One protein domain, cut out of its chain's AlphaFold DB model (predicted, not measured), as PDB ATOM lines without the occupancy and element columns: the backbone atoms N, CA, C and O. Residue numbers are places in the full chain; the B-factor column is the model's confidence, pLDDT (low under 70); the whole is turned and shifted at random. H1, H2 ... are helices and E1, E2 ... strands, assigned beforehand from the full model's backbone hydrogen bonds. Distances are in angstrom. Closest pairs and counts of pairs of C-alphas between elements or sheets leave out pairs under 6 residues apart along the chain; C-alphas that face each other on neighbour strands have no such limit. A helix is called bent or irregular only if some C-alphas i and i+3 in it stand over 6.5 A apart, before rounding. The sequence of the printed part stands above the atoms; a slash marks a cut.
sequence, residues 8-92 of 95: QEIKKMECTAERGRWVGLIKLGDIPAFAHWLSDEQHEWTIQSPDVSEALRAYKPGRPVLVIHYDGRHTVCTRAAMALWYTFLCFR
ATOM      1  N   GLN A   8     315.437 333.790 213.156       77.81
ATOM      2  CA  GLN A   8     315.479 334.435 214.473       77.81
ATOM      3  C   GLN A   8     314.662 333.665 215.512       77.81
ATOM      4  O   GLN A   8     315.117 333.509 216.646       77.81
ATOM      5  N   GLU A   9     313.495 333.149 215.129       75.44
ATOM      6  CA  GLU A   9     312.675 332.302 215.998       75.44
ATOM      7  C   GLU A   9     313.382 330.983 216.304       75.44
ATOM      8  O   GLU A   9     313.446 330.605 217.472       75.44
ATOM      9  N   ILE A  10     314.023 330.360 215.310       73.62
ATOM     10  CA  ILE A  10     314.845 329.155 215.509       73.62
ATOM     11  C   ILE A  10     315.969 329.430 216.518       73.62
ATOM     12  O   ILE A  10     316.083 328.727 217.518       73.62
ATOM     13  N   LYS A  11     316.741 330.508 216.339       75.88
ATOM     14  CA  LYS A  11     317.849 330.851 217.248       75.88
ATOM     15  C   LYS A  11     317.372 331.151 218.676       75.88
ATOM     16  O   LYS A  11     318.035 330.820 219.658       75.88
ATOM     17  N   LYS A  12     316.193 331.766 218.813       74.06
ATOM     18  CA  LYS A  12     315.548 331.997 220.114       74.06
ATOM     19  C   LYS A  12     315.089 330.683 220.750       74.06
ATOM     20  O   LYS A  12     315.241 330.512 221.962       74.06
ATOM     21  N   MET A  13     314.557 329.755 219.953       69.12
ATOM     22  CA  MET A  13     314.187 328.411 220.400       69.12
ATOM     23  C   MET A  13     315.413 327.625 220.872       69.12
ATOM     24  O   MET A  13     315.342 327.033 221.943       69.12
ATOM     25  N   GLU A  14     316.533 327.681 220.148       68.00
ATOM     26  CA  GLU A  14     317.803 327.035 220.518       68.00
ATOM     27  C   GLU A  14     318.346 327.565 221.851       68.00
ATOM     28  O   GLU A  14     318.591 326.792 222.773       68.00
ATOM     29  N   CYS A  15     318.426 328.888 222.015       68.19
ATOM     30  CA  CYS A  15     318.913 329.493 223.260       68.19
ATOM     31  C   CYS A  15     317.981 329.206 224.458       68.19
ATOM     32  O   CYS A  15     318.417 329.081 225.602       68.19
ATOM     33  N   THR A  16     316.677 329.059 224.207       67.38
ATOM     34  CA  THR A  16     315.711 328.626 225.233       67.38
ATOM     35  C   THR A  16     315.860 327.132 225.541       67.38
ATOM     36  O   THR A  16     315.746 326.727 226.697       67.38
ATOM     37  N   ALA A  17     316.177 326.316 224.532       62.91
ATOM     38  CA  ALA A  17     316.434 324.892 224.687       62.91
ATOM     39  C   ALA A  17     317.677 324.605 225.531       62.91
ATOM     40  O   ALA A  17     317.620 323.719 226.386       62.91
ATOM     41  N   GLU A  18     318.746 325.388 225.370       63.50
ATOM     42  CA  GLU A  18     319.945 325.320 226.222       63.50
ATOM     43  C   GLU A  18     319.633 325.602 227.699       63.50
ATOM     44  O   GLU A  18     320.215 324.986 228.588       63.50
ATOM     45  N   ARG A  19     318.660 326.479 227.982       71.06
ATOM     46  CA  ARG A  19     318.205 326.780 229.354       71.06
ATOM     47  C   ARG A  19     317.322 325.682 229.956       71.06
ATOM     48  O   ARG A  19     317.028 325.724 231.150       71.06
ATOM     49  N   GLY A  20     316.849 324.733 229.145       77.31
ATOM     50  CA  GLY A  20     316.001 323.616 229.572       77.31
ATOM     51  C   GLY A  20     314.598 324.006 230.059       77.31
ATOM     52  O   GLY A  20     313.856 323.135 230.524       77.31
ATOM     53  N   ARG A  21     314.218 325.286 229.954       84.12
ATOM     54  CA  ARG A  21     312.926 325.833 230.394       84.12
ATOM     55  C   ARG A  21     312.396 326.835 229.378       84.12
ATOM     56  O   ARG A  21     313.124 327.726 228.949       84.12
ATOM     57  N   TRP A  22     311.111 326.728 229.057       88.50
ATOM     58  CA  TRP A  22     310.417 327.621 228.133       88.50
ATOM     59  C   TRP A  22     309.438 328.492 228.901       88.50
ATOM     60  O   TRP A  22     308.547 327.974 229.568       88.50
ATOM     61  N   VAL A  23     309.607 329.810 228.791       89.50
ATOM     62  CA  VAL A  23     308.772 330.810 229.466       89.50
ATOM     63  C   VAL A  23     307.779 331.396 228.467       89.50
ATOM     64  O   VAL A  23     308.170 331.845 227.391       89.50
ATOM     65  N   GLY A  24     306.494 331.383 228.817       89.19
ATOM     66  CA  GLY A  24     305.403 331.942 228.018       89.19
ATOM     67  C   GLY A  24     305.084 331.188 226.724       89.19
ATOM     68  O   GLY A  24     304.390 331.736 225.875       89.19
ATOM     69  N   LEU A  25     305.591 329.960 226.553       91.12
ATOM     70  CA  LEU A  25     305.338 329.149 225.358       91.12
ATOM     71  C   LEU A  25     303.866 328.726 225.241       91.12
ATOM     72  O   LEU A  25     303.301 328.761 224.151       91.12
ATOM     73  N   ILE A  26     303.267 328.317 226.359       93.50
ATOM     74  CA  ILE A  26     301.893 327.822 226.431       93.50
ATOM     75  C   ILE A  26     301.056 328.944 227.035       93.50
ATOM     76  O   ILE A  26     301.331 329.406 228.137       93.50
ATOM     77  N   LYS A  27     300.041 329.444 226.331       93.56
ATOM     78  CA  LYS A  27     299.179 330.468 226.932       93.56
ATOM     79  C   LYS A  27     298.297 329.811 227.987       93.56
ATOM     80  O   LYS A  27     297.760 328.736 227.748       93.56
ATOM     81  N   LEU A  28     298.090 330.490 229.116       93.56
ATOM     82  CA  LEU A  28     297.252 329.979 230.208       93.56
ATOM     83  C   LEU A  28     295.848 329.572 229.717       93.56
ATOM     84  O   LEU A  28     295.341 328.528 230.103       93.56
ATOM     85  N   GLY A  29     295.261 330.354 228.801       94.31
ATOM     86  CA  GLY A  29     293.951 330.064 228.206       94.31
ATOM     87  C   GLY A  29     293.913 328.860 227.256       94.31
ATOM     88  O   GLY A  29     292.836 328.328 227.021       94.31
ATOM     89  N   ASP A  30     295.059 328.399 226.746       95.38
ATOM     90  CA  ASP A  30     295.132 327.212 225.884       95.38
ATOM     91  C   ASP A  30     295.317 325.908 226.686       95.38
ATOM     92  O   ASP A  30     295.208 324.815 226.126       95.38
ATOM     93  N   ILE A  31     295.596 325.999 227.994       95.12
ATOM     94  CA  ILE A  31     295.843 324.829 228.848       95.12
ATOM     95  C   ILE A  31     294.660 323.854 228.870       95.12
ATOM     96  O   ILE A  31     294.927 322.660 228.759       95.12
ATOM     97  N   PRO A  32     293.383 324.280 228.954       95.88
ATOM     98  CA  PRO A  32     292.264 323.337 228.941       95.88
ATOM     99  C   PRO A  32     292.200 322.491 227.663       95.88
ATOM    100  O   PRO A  32     292.021 321.278 227.738       95.88
ATOM    101  N   ALA A  33     292.409 323.105 226.493       95.81
ATOM    102  CA  ALA A  33     292.410 322.389 225.217       95.81
ATOM    103  C   ALA A  33     293.592 321.412 225.122       95.81
ATOM    104  O   ALA A  33     293.440 320.284 224.659       95.81
ATOM    105  N   PHE A  34     294.761 321.826 225.612       96.19
ATOM    106  CA  PHE A  34     295.933 320.959 225.657       96.19
ATOM    107  C   PHE A  34     295.765 319.793 226.632       96.19
ATOM    108  O   PHE A  34     296.124 318.668 226.306       96.19
ATOM    109  N   ALA A  35     295.193 320.044 227.811       96.81
ATOM    110  CA  ALA A  35     294.896 319.014 228.796       96.81
ATOM    111  C   ALA A  35     293.912 317.982 228.233       96.81
ATOM    112  O   ALA A  35     294.135 316.787 228.402       96.81
ATOM    113  N   HIS A  36     292.884 318.437 227.509       96.06
ATOM    114  CA  HIS A  36     291.940 317.549 226.838       96.06
ATOM    115  C   HIS A  36     292.635 316.644 225.813       96.06
ATOM    116  O   HIS A  36     292.489 315.428 225.897       96.06
ATOM    117  N   TRP A  37     293.455 317.222 224.926       96.12
ATOM    118  CA  TRP A  37     294.242 316.470 223.940       96.12
ATOM    119  C   TRP A  37     295.199 315.464 224.589       96.12
ATOM    120  O   TRP A  37     295.303 314.329 224.151       96.12
ATOM    121  N   LEU A  38     295.870 315.844 225.681       96.69
ATOM    122  CA  LEU A  38     296.736 314.922 226.420       96.69
ATOM    123  C   LEU A  38     295.957 313.719 226.973       96.69
ATOM    124  O   LEU A  38     296.498 312.616 227.018       96.69
ATOM    125  N   SER A  39     294.718 313.933 227.411       96.50
ATOM    126  CA  SER A  39     293.886 312.917 228.065       96.50
ATOM    127  C   SER A  39     293.004 312.085 227.141       96.50
ATOM    128  O   SER A  39     292.232 311.268 227.639       96.50
ATOM    129  N   ASP A  40     293.072 312.302 225.828       94.75
ATOM    130  CA  ASP A  40     292.269 311.532 224.883       94.75
ATOM    131  C   ASP A  40     292.698 310.049 224.831       94.75
ATOM    132  O   ASP A  40     293.708 309.635 225.410       94.75
ATOM    133  N   GLU A  41     291.916 309.236 224.120       92.31
ATOM    134  CA  GLU A  41     292.155 307.792 223.990       92.31
ATOM    135  C   GLU A  41     293.486 307.454 223.300       92.31
ATOM    136  O   GLU A  41     294.014 306.360 223.481       92.31
ATOM    137  N   GLN A  42     294.046 308.376 222.515       92.50
ATOM    138  CA  GLN A  42     295.295 308.165 221.790       92.50
ATOM    139  C   GLN A  42     296.521 308.501 222.652       92.50
ATOM    140  O   GLN A  42     297.565 307.844 222.558       92.50
ATOM    141  N   HIS A  43     296.430 309.544 223.472       93.56
ATOM    142  CA  HIS A  43     297.546 310.107 224.223       93.56
ATOM    143  C   HIS A  43     297.562 309.631 225.678       93.56
ATOM    144  O   HIS A  43     298.655 309.506 226.241       93.56
ATOM    145  N   GLU A  44     296.410 309.274 226.251       95.38
ATOM    146  CA  GLU A  44     296.227 308.541 227.516       95.38
ATOM    147  C   GLU A  44     296.984 309.129 228.723       95.38
ATOM    148  O   GLU A  44     297.423 308.407 229.626       95.38
ATOM    149  N   TRP A  45     297.205 310.442 228.750       97.44
ATOM    150  CA  TRP A  45     297.722 311.092 229.947       97.44
ATOM    151  C   TRP A  45     296.598 311.257 230.964       97.44
ATOM    152  O   TRP A  45     295.516 311.753 230.669       97.44
ATOM    153  N   THR A  46     296.876 310.914 232.213       97.75
ATOM    154  CA  THR A  46     295.976 311.199 233.328       97.75
ATOM    155  C   THR A  46     296.223 312.619 233.822       97.75
ATOM    156  O   THR A  46     297.297 312.907 234.358       97.75
ATOM    157  N   ILE A  47     295.238 313.506 233.663       97.56
ATOM    158  CA  ILE A  47     295.291 314.850 234.249       97.56
ATOM    159  C   ILE A  47     295.074 314.742 235.756       97.56
ATOM    160  O   ILE A  47     294.151 314.075 236.221       97.56
ATOM    161  N   GLN A  48     295.942 315.393 236.522       96.25
ATOM    162  CA  GLN A  48     295.866 315.450 237.977       96.25
ATOM    163  C   GLN A  48     295.545 316.873 238.426       96.25
ATOM    164  O   GLN A  48     295.745 317.831 237.675       96.25
ATOM    165  N   SER A  49     295.080 317.014 239.669       94.38
ATOM    166  CA  SER A  49     294.990 318.333 240.295       94.38
ATOM    167  C   SER A  49     296.383 318.977 240.298       94.38
ATOM    168  O   SER A  49     297.317 318.348 240.800       94.38
ATOM    169  N   PRO A  50     296.549 320.190 239.742       93.75
ATOM    170  CA  PRO A  50     297.804 320.923 239.848       93.75
ATOM    171  C   PRO A  50     298.107 321.292 241.307       93.75
ATOM    172  O   PRO A  50     297.183 321.574 242.078       93.75
ATOM    173  N   ASP A  51     299.390 321.316 241.673       93.31
ATOM    174  CA  ASP A  51     299.857 321.857 242.955       93.31
ATOM    175  C   ASP A  51     299.954 323.397 242.924       93.31
ATOM    176  O   ASP A  51     299.727 324.061 241.908       93.31
ATOM    177  N   VAL A  52     300.333 324.001 244.057       90.88
ATOM    178  CA  VAL A  52     300.625 325.440 244.132       90.88
ATOM    179  C   VAL A  52     301.667 325.812 243.073       90.88
ATOM    180  O   VAL A  52     302.710 325.169 242.970       90.88
ATOM    181  N   SER A  53     301.411 326.887 242.322       90.62
ATOM    182  CA  SER A  53     302.237 327.374 241.199       90.62
ATOM    183  C   SER A  53     302.281 326.467 239.962       90.62
ATOM    184  O   SER A  53     303.070 326.713 239.048       90.62
ATOM    185  N   GLU A  54     301.420 325.452 239.883       95.94
ATOM    186  CA  GLU A  54     301.219 324.641 238.684       95.94
ATOM    187  C   GLU A  54     299.927 325.051 237.974       95.94
ATOM    188  O   GLU A  54     298.888 325.276 238.586       95.94
ATOM    189  N   ALA A  55     299.996 325.147 236.652       96.06
ATOM    190  CA  ALA A  55     298.835 325.352 235.798       96.06
ATOM    191  C   ALA A  55     298.345 324.042 235.165       96.06
ATOM    192  O   ALA A  55     297.183 323.940 234.783       96.06
ATOM    193  N   LEU A  56     299.222 323.041 235.051       97.38
ATOM    194  CA  LEU A  56     298.881 321.705 234.576       97.38
ATOM    195  C   LEU A  56     299.822 320.673 235.187       97.38
ATOM    196  O   LEU A  56     301.042 320.862 235.165       97.38
ATOM    197  N   ARG A  57     299.247 319.552 235.619       97.25
ATOM    198  CA  ARG A  57     299.964 318.337 235.993       97.25
ATOM    199  C   ARG A  57     299.345 317.142 235.280       97.25
ATOM    200  O   ARG A  57     298.135 316.936 235.355       97.25
ATOM    201  N   ALA A  58     300.168 316.354 234.596       97.06
ATOM    202  CA  ALA A  58     299.718 315.145 233.920       97.06
ATOM    203  C   ALA A  58     300.709 313.989 234.092       97.06
ATOM    204  O   ALA A  58     301.929 314.174 234.099       97.06
ATOM    205  N   TYR A  59     300.174 312.779 234.206       96.19
ATOM    206  CA  TYR A  59     300.932 311.551 234.411       96.19
ATOM    207  C   TYR A  59     300.669 310.552 233.283       96.19
ATOM    208  O   TYR A  59     299.526 310.361 232.881       96.19
ATOM    209  N   LYS A  60     301.719 309.875 232.813       95.38
ATOM    210  CA  LYS A  60     301.603 308.695 231.949       95.38
ATOM    211  C   LYS A  60     302.596 307.626 232.426       95.38
ATOM    212  O   LYS A  60     303.768 307.961 232.626       95.38
ATOM    213  N   PRO A  61     302.178 306.359 232.608       93.38
ATOM    214  CA  PRO A  61     303.090 305.286 232.994       93.38
ATOM    215  C   PRO A  61     304.318 305.209 232.078       93.38
ATOM    216  O   PRO A  61     304.215 305.326 230.858       93.38
ATOM    217  N   GLY A  62     305.505 305.050 232.671       92.00
ATOM    218  CA  GLY A  62     306.772 305.007 231.929       92.00
ATOM    219  C   GLY A  62     307.252 306.358 231.378       92.00
ATOM    220  O   GLY A  62     308.256 306.401 230.665       92.00
ATOM    221  N   ARG A  63     306.576 307.469 231.700       92.25
ATOM    222  CA  ARG A  63     307.000 308.832 231.352       92.25
ATOM    223  C   ARG A  63     307.224 309.668 232.617       92.25
ATOM    224  O   ARG A  63     306.551 309.450 233.624       92.25
ATOM    225  N   PRO A  64     308.149 310.645 232.586       91.38
ATOM    226  CA  PRO A  64     308.225 311.658 233.630       91.38
ATOM    227  C   PRO A  64     306.900 312.416 233.750       91.38
ATOM    228  O   PRO A  64     306.226 312.642 232.743       91.38
ATOM    229  N   VAL A  65     306.565 312.847 234.969       92.81
ATOM    230  CA  VAL A  65     305.402 313.710 235.208       92.81
ATOM    231  C   VAL A  65     305.549 314.985 234.383       92.81
ATOM    232  O   VAL A  65     306.590 315.648 234.396       92.81
ATOM    233  N   LEU A  66     304.494 315.316 233.651       95.38
ATOM    234  CA  LEU A  66     304.396 316.543 232.888       95.38
ATOM    235  C   LEU A  66     303.889 317.651 233.806       95.38
ATOM    236  O   LEU A  66     302.784 317.553 234.330       95.38
ATOM    237  N   VAL A  67     304.680 318.712 233.964       95.50
ATOM    238  CA  VAL A  67     304.297 319.883 234.760       95.50
ATOM    239  C   VAL A  67     304.475 321.156 233.938       95.50
ATOM    240  O   VAL A  67     305.529 321.380 233.328       95.50
ATOM    241  N   ILE A  68     303.438 321.991 233.931       96.00
ATOM    242  CA  ILE A  68     303.492 323.381 233.477       96.00
ATOM    243  C   ILE A  68     303.316 324.254 234.714       96.00
ATOM    244  O   ILE A  68     302.265 324.221 235.348       96.00
ATOM    245  N   HIS A  69     304.327 325.050 235.041       96.06
ATOM    246  CA  HIS A  69     304.260 326.022 236.127       96.06
ATOM    247  C   HIS A  69     303.646 327.338 235.656       96.06
ATOM    248  O   HIS A  69     303.691 327.649 234.465       96.06
ATOM    249  N   TYR A  70     303.139 328.137 236.590       94.62
ATOM    250  CA  TYR A  70     302.725 329.518 236.368       94.62
ATOM    251  C   TYR A  70     303.328 330.413 237.448       94.62
ATOM    252  O   TYR A  70     303.073 330.225 238.635       94.62
ATOM    253  N   ASP A  71     304.134 331.388 237.030       90.12
ATOM    254  CA  ASP A  71     304.856 332.294 237.937       90.12
ATOM    255  C   ASP A  71     304.042 333.541 238.341       90.12
ATOM    256  O   ASP A  71     304.574 334.467 238.950       90.12
ATOM    257  N   GLY A  72     302.753 333.585 237.988       90.06
ATOM    258  CA  GLY A  72     301.887 334.751 238.172       90.06
ATOM    259  C   GLY A  72     301.781 335.648 236.936       90.06
ATOM    260  O   GLY A  72     300.875 336.481 236.876       90.06
ATOM    261  N   ARG A  73     302.651 335.464 235.934       91.00
ATOM    262  CA  ARG A  73     302.655 336.245 234.686       91.00
ATOM    263  C   ARG A  73     302.803 335.384 233.432       91.00
ATOM    264  O   ARG A  73     302.184 335.670 232.408       91.00
ATOM    265  N   HIS A  74     303.621 334.344 233.493       91.44
ATOM    266  CA  HIS A  74     303.964 333.466 232.387       91.44
ATOM    267  C   HIS A  74     303.930 332.002 232.823       91.44
ATOM    268  O   HIS A  74     304.210 331.650 233.969       91.44
ATOM    269  N   THR A  75     303.619 331.118 231.875       94.81
ATOM    270  CA  THR A  75     303.807 329.686 232.092       94.81
ATOM    271  C   THR A  75     305.276 329.318 231.939       94.81
ATOM    272  O   THR A  75     305.944 329.844 231.048       94.81
ATOM    273  N   VAL A  76     305.761 328.348 232.703       93.00
ATOM    274  CA  VAL A  76     307.109 327.796 232.558       93.00
ATOM    275  C   VAL A  76     307.012 326.290 232.379       93.00
ATOM    276  O   VAL A  76     306.423 325.604 233.210       93.00
ATOM    277  N   CYS A  77     307.589 325.757 231.305       92.50
ATOM    278  CA  CYS A  77     307.501 324.329 231.008       92.50
ATOM    279  C   CYS A  77     308.853 323.715 230.622       92.50
ATOM    280  O   CYS A  77     309.797 324.408 230.231       92.50
ATOM    281  N   THR A  78     308.944 322.392 230.753       90.25
ATOM    282  CA  THR A  78     310.136 321.605 230.406       90.25
ATOM    283  C   THR A  78     310.209 321.313 228.906       90.25
ATOM    284  O   THR A  78     309.264 321.565 228.155       90.25
ATOM    285  N   ARG A  79     311.318 320.706 228.462       87.75
ATOM    286  CA  ARG A  79     311.483 320.249 227.071       87.75
ATOM    287  C   ARG A  79     310.430 319.220 226.658       87.75
ATOM    288  O   ARG A  79     309.974 319.252 225.522       87.75
ATOM    289  N   ALA A  80     310.041 318.326 227.567       89.44
ATOM    290  CA  ALA A  80     309.006 317.328 227.298       89.44
ATOM    291  C   ALA A  80     307.646 317.999 227.053       89.44
ATOM    292  O   ALA A  80     306.976 317.690 226.072       89.44
ATOM    293  N   ALA A  81     307.296 318.983 227.886       92.56
ATOM    294  CA  ALA A  81     306.089 319.781 227.699       92.56
ATOM    295  C   ALA A  81     306.117 320.603 226.416       92.56
ATOM    296  O   ALA A  81     305.122 320.644 225.704       92.56
ATOM    297  N   MET A  82     307.264 321.195 226.084       92.06
ATOM    298  CA  MET A  82     307.447 321.903 224.820       92.06
ATOM    299  C   MET A  82     307.222 320.979 223.614       92.06
ATOM    300  O   MET A  82     306.500 321.353 222.693       92.06
ATOM    301  N   ALA A  83     307.791 319.770 223.620       90.56
ATOM    302  CA  ALA A  83     307.642 318.828 222.512       90.56
ATOM    303  C   ALA A  83     306.182 318.380 222.327       90.56
ATOM    304  O   ALA A  83     305.676 318.372 221.205       90.56
ATOM    305  N   LEU A  84     305.487 318.061 223.423       94.31
ATOM    306  CA  LEU A  84     304.064 317.711 223.387       94.31
ATOM    307  C   LEU A  84     303.203 318.893 222.946       94.31
ATOM    308  O   LEU A  84     302.289 318.711 222.154       94.31
ATOM    309  N   TRP A  85     303.525 320.104 223.398       94.81
ATOM    310  CA  TRP A  85     302.822 321.312 222.986       94.81
ATOM    311  C   TRP A  85     302.942 321.562 221.481       94.81
ATOM    312  O   TRP A  85     301.933 321.784 220.822       94.81
ATOM    313  N   TYR A  86     304.142 321.473 220.903       92.31
ATOM    314  CA  TYR A  86     304.279 321.604 219.450       92.31
ATOM    315  C   TYR A  86     303.610 320.460 218.691       92.31
ATOM    316  O   TYR A  86     303.045 320.701 217.632       92.31
ATOM    317  N   THR A  87     303.622 319.243 219.242       92.81
ATOM    318  CA  THR A  87     302.881 318.111 218.668       92.81
ATOM    319  C   THR A  87     301.391 318.438 218.614       92.81
ATOM    320  O   THR A  87     300.802 318.400 217.539       92.81
ATOM    321  N   PHE A  88     300.813 318.875 219.733       93.56
ATOM    322  CA  PHE A  88     299.440 319.363 219.796       93.56
ATOM    323  C   PHE A  88     299.180 320.439 218.740       93.56
ATOM    324  O   PHE A  88     298.254 320.289 217.958       93.56
ATOM    325  N   LEU A  89     300.024 321.472 218.639       90.75
ATOM    326  CA  LEU A  89     299.858 322.536 217.641       90.75
ATOM    327  C   LEU A  89     299.859 322.031 216.191       90.75
ATOM    328  O   LEU A  89     299.102 322.563 215.383       90.75
ATOM    329  N   CYS A  90     300.686 321.038 215.861       86.81
ATOM    330  CA  CYS A  90     300.737 320.455 214.519       86.81
ATOM    331  C   CYS A  90     299.473 319.666 214.165       86.81
ATOM    332  O   CYS A  90     299.117 319.609 212.994       86.81
ATOM    333  N   PHE A  91     298.812 319.067 215.156       81.38
ATOM    334  CA  PHE A  91     297.613 318.243 214.968       81.38
ATOM    335  C   PHE A  91     296.318 318.958 215.393       81.38
ATOM    336  O   PHE A  91     295.266 318.332 215.469       81.38
ATOM    337  N   ARG A  92     296.385 320.269 215.671       74.69
ATOM    338  CA  ARG A  92     295.252 321.103 216.115       74.69
ATOM    339  C   ARG A  92     294.450 321.747 214.968       74.69
ATOM    340  O   ARG A  92     293.489 322.448 215.247       74.69
TER     341      ARG A  92
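This is residues 8 to 92 of the 95 residues of an uncharacterized protein of Clostridiales bacterium (UniProt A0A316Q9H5). A twisted antiparallel sheet of five strands has two helices, H2 and H3, packed on one face and about perpendicular to each other, while a third helix, H1, lies out beyond the E1 edge and only grazes the sheet. The printed part has 85 residues, in the order H1 E1 H2 E2 E3 E4 E5 H3, and the strands run across the sheet as E1 E5 E4 E3 E2. Its class is mixed, helices and strands. It is compact, with a radius of gyration of the C-alphas of 12.6 A, and spans 37 by 29 by 25 A.

The sheet runs, strand beside strand, E1, residues 21 to 23, E5, 75 to 78, E4, 66 to 70, E3, 54 to 59, and E2, 46 to 48; E1 and E2 are its edge strands. E2 E3 E4 E5 form a meander, each strand the antiparallel neighbour of the one before. In the hairpin E3 and E4, N 66 and O 58 are 2.8 A apart, within hydrogen-bond range. So are N 46 and O 59 in the hairpin E2 and E3, at 2.8 A, N 76 and O 69 in the hairpin E4 and E5, at 2.8 A, and N 22 and O 77 between E1 and E5, at 2.9 A. H2, residues 28 to 38, is on the sheet at a height of 9.4 A, over E3 and along the strands, at 6 degrees to E3 on the local plane; the closest C-alphas of the two are those of Ile 31 and Leu 56, 7.2 A apart. H3, residues 79 to 90, is on the same face at a height of 9.8 A, making two layers, helices on one face of a sheet. H3 is over none of the strands, only just, with 2 of its C-alphas falling on E5. H2 and H3 only just touch, with 3 pairs of C-alphas within 8 A, made by residues 85 to 88 of H3 alone; the closest C-alphas are those of Phe 34 and Phe 88, 7.0 A. H1, residues 8 to 18, only grazes the sheet with residues 13 to 17, and is apart from H2. Every O i to N i+4 pair is within hydrogen-bond range in H1 and H3, and 5 of 7 in H2, which is only just irregular: C-alphas 29 and 32 are 7.0 A apart.

E3 is 13.8 A from first to last C-alpha, E4 13.5 A and E5 10.4 A. H1 and H2 are each 15.5 A long and H3 is 16.5 A. H1 begins at C-alpha 8, (315.479, 334.435, 214.473), and H3 ends at C-alpha 90, (300.737, 320.455, 214.519).

The two C-alphas farthest apart, those of Gln 8 and Pro 61, are 36.7 A apart. The printed part has no cut and no long link. The mean pLDDT of the printed part is 89.7; residues 13 to 18, which belong to H1, are under 70.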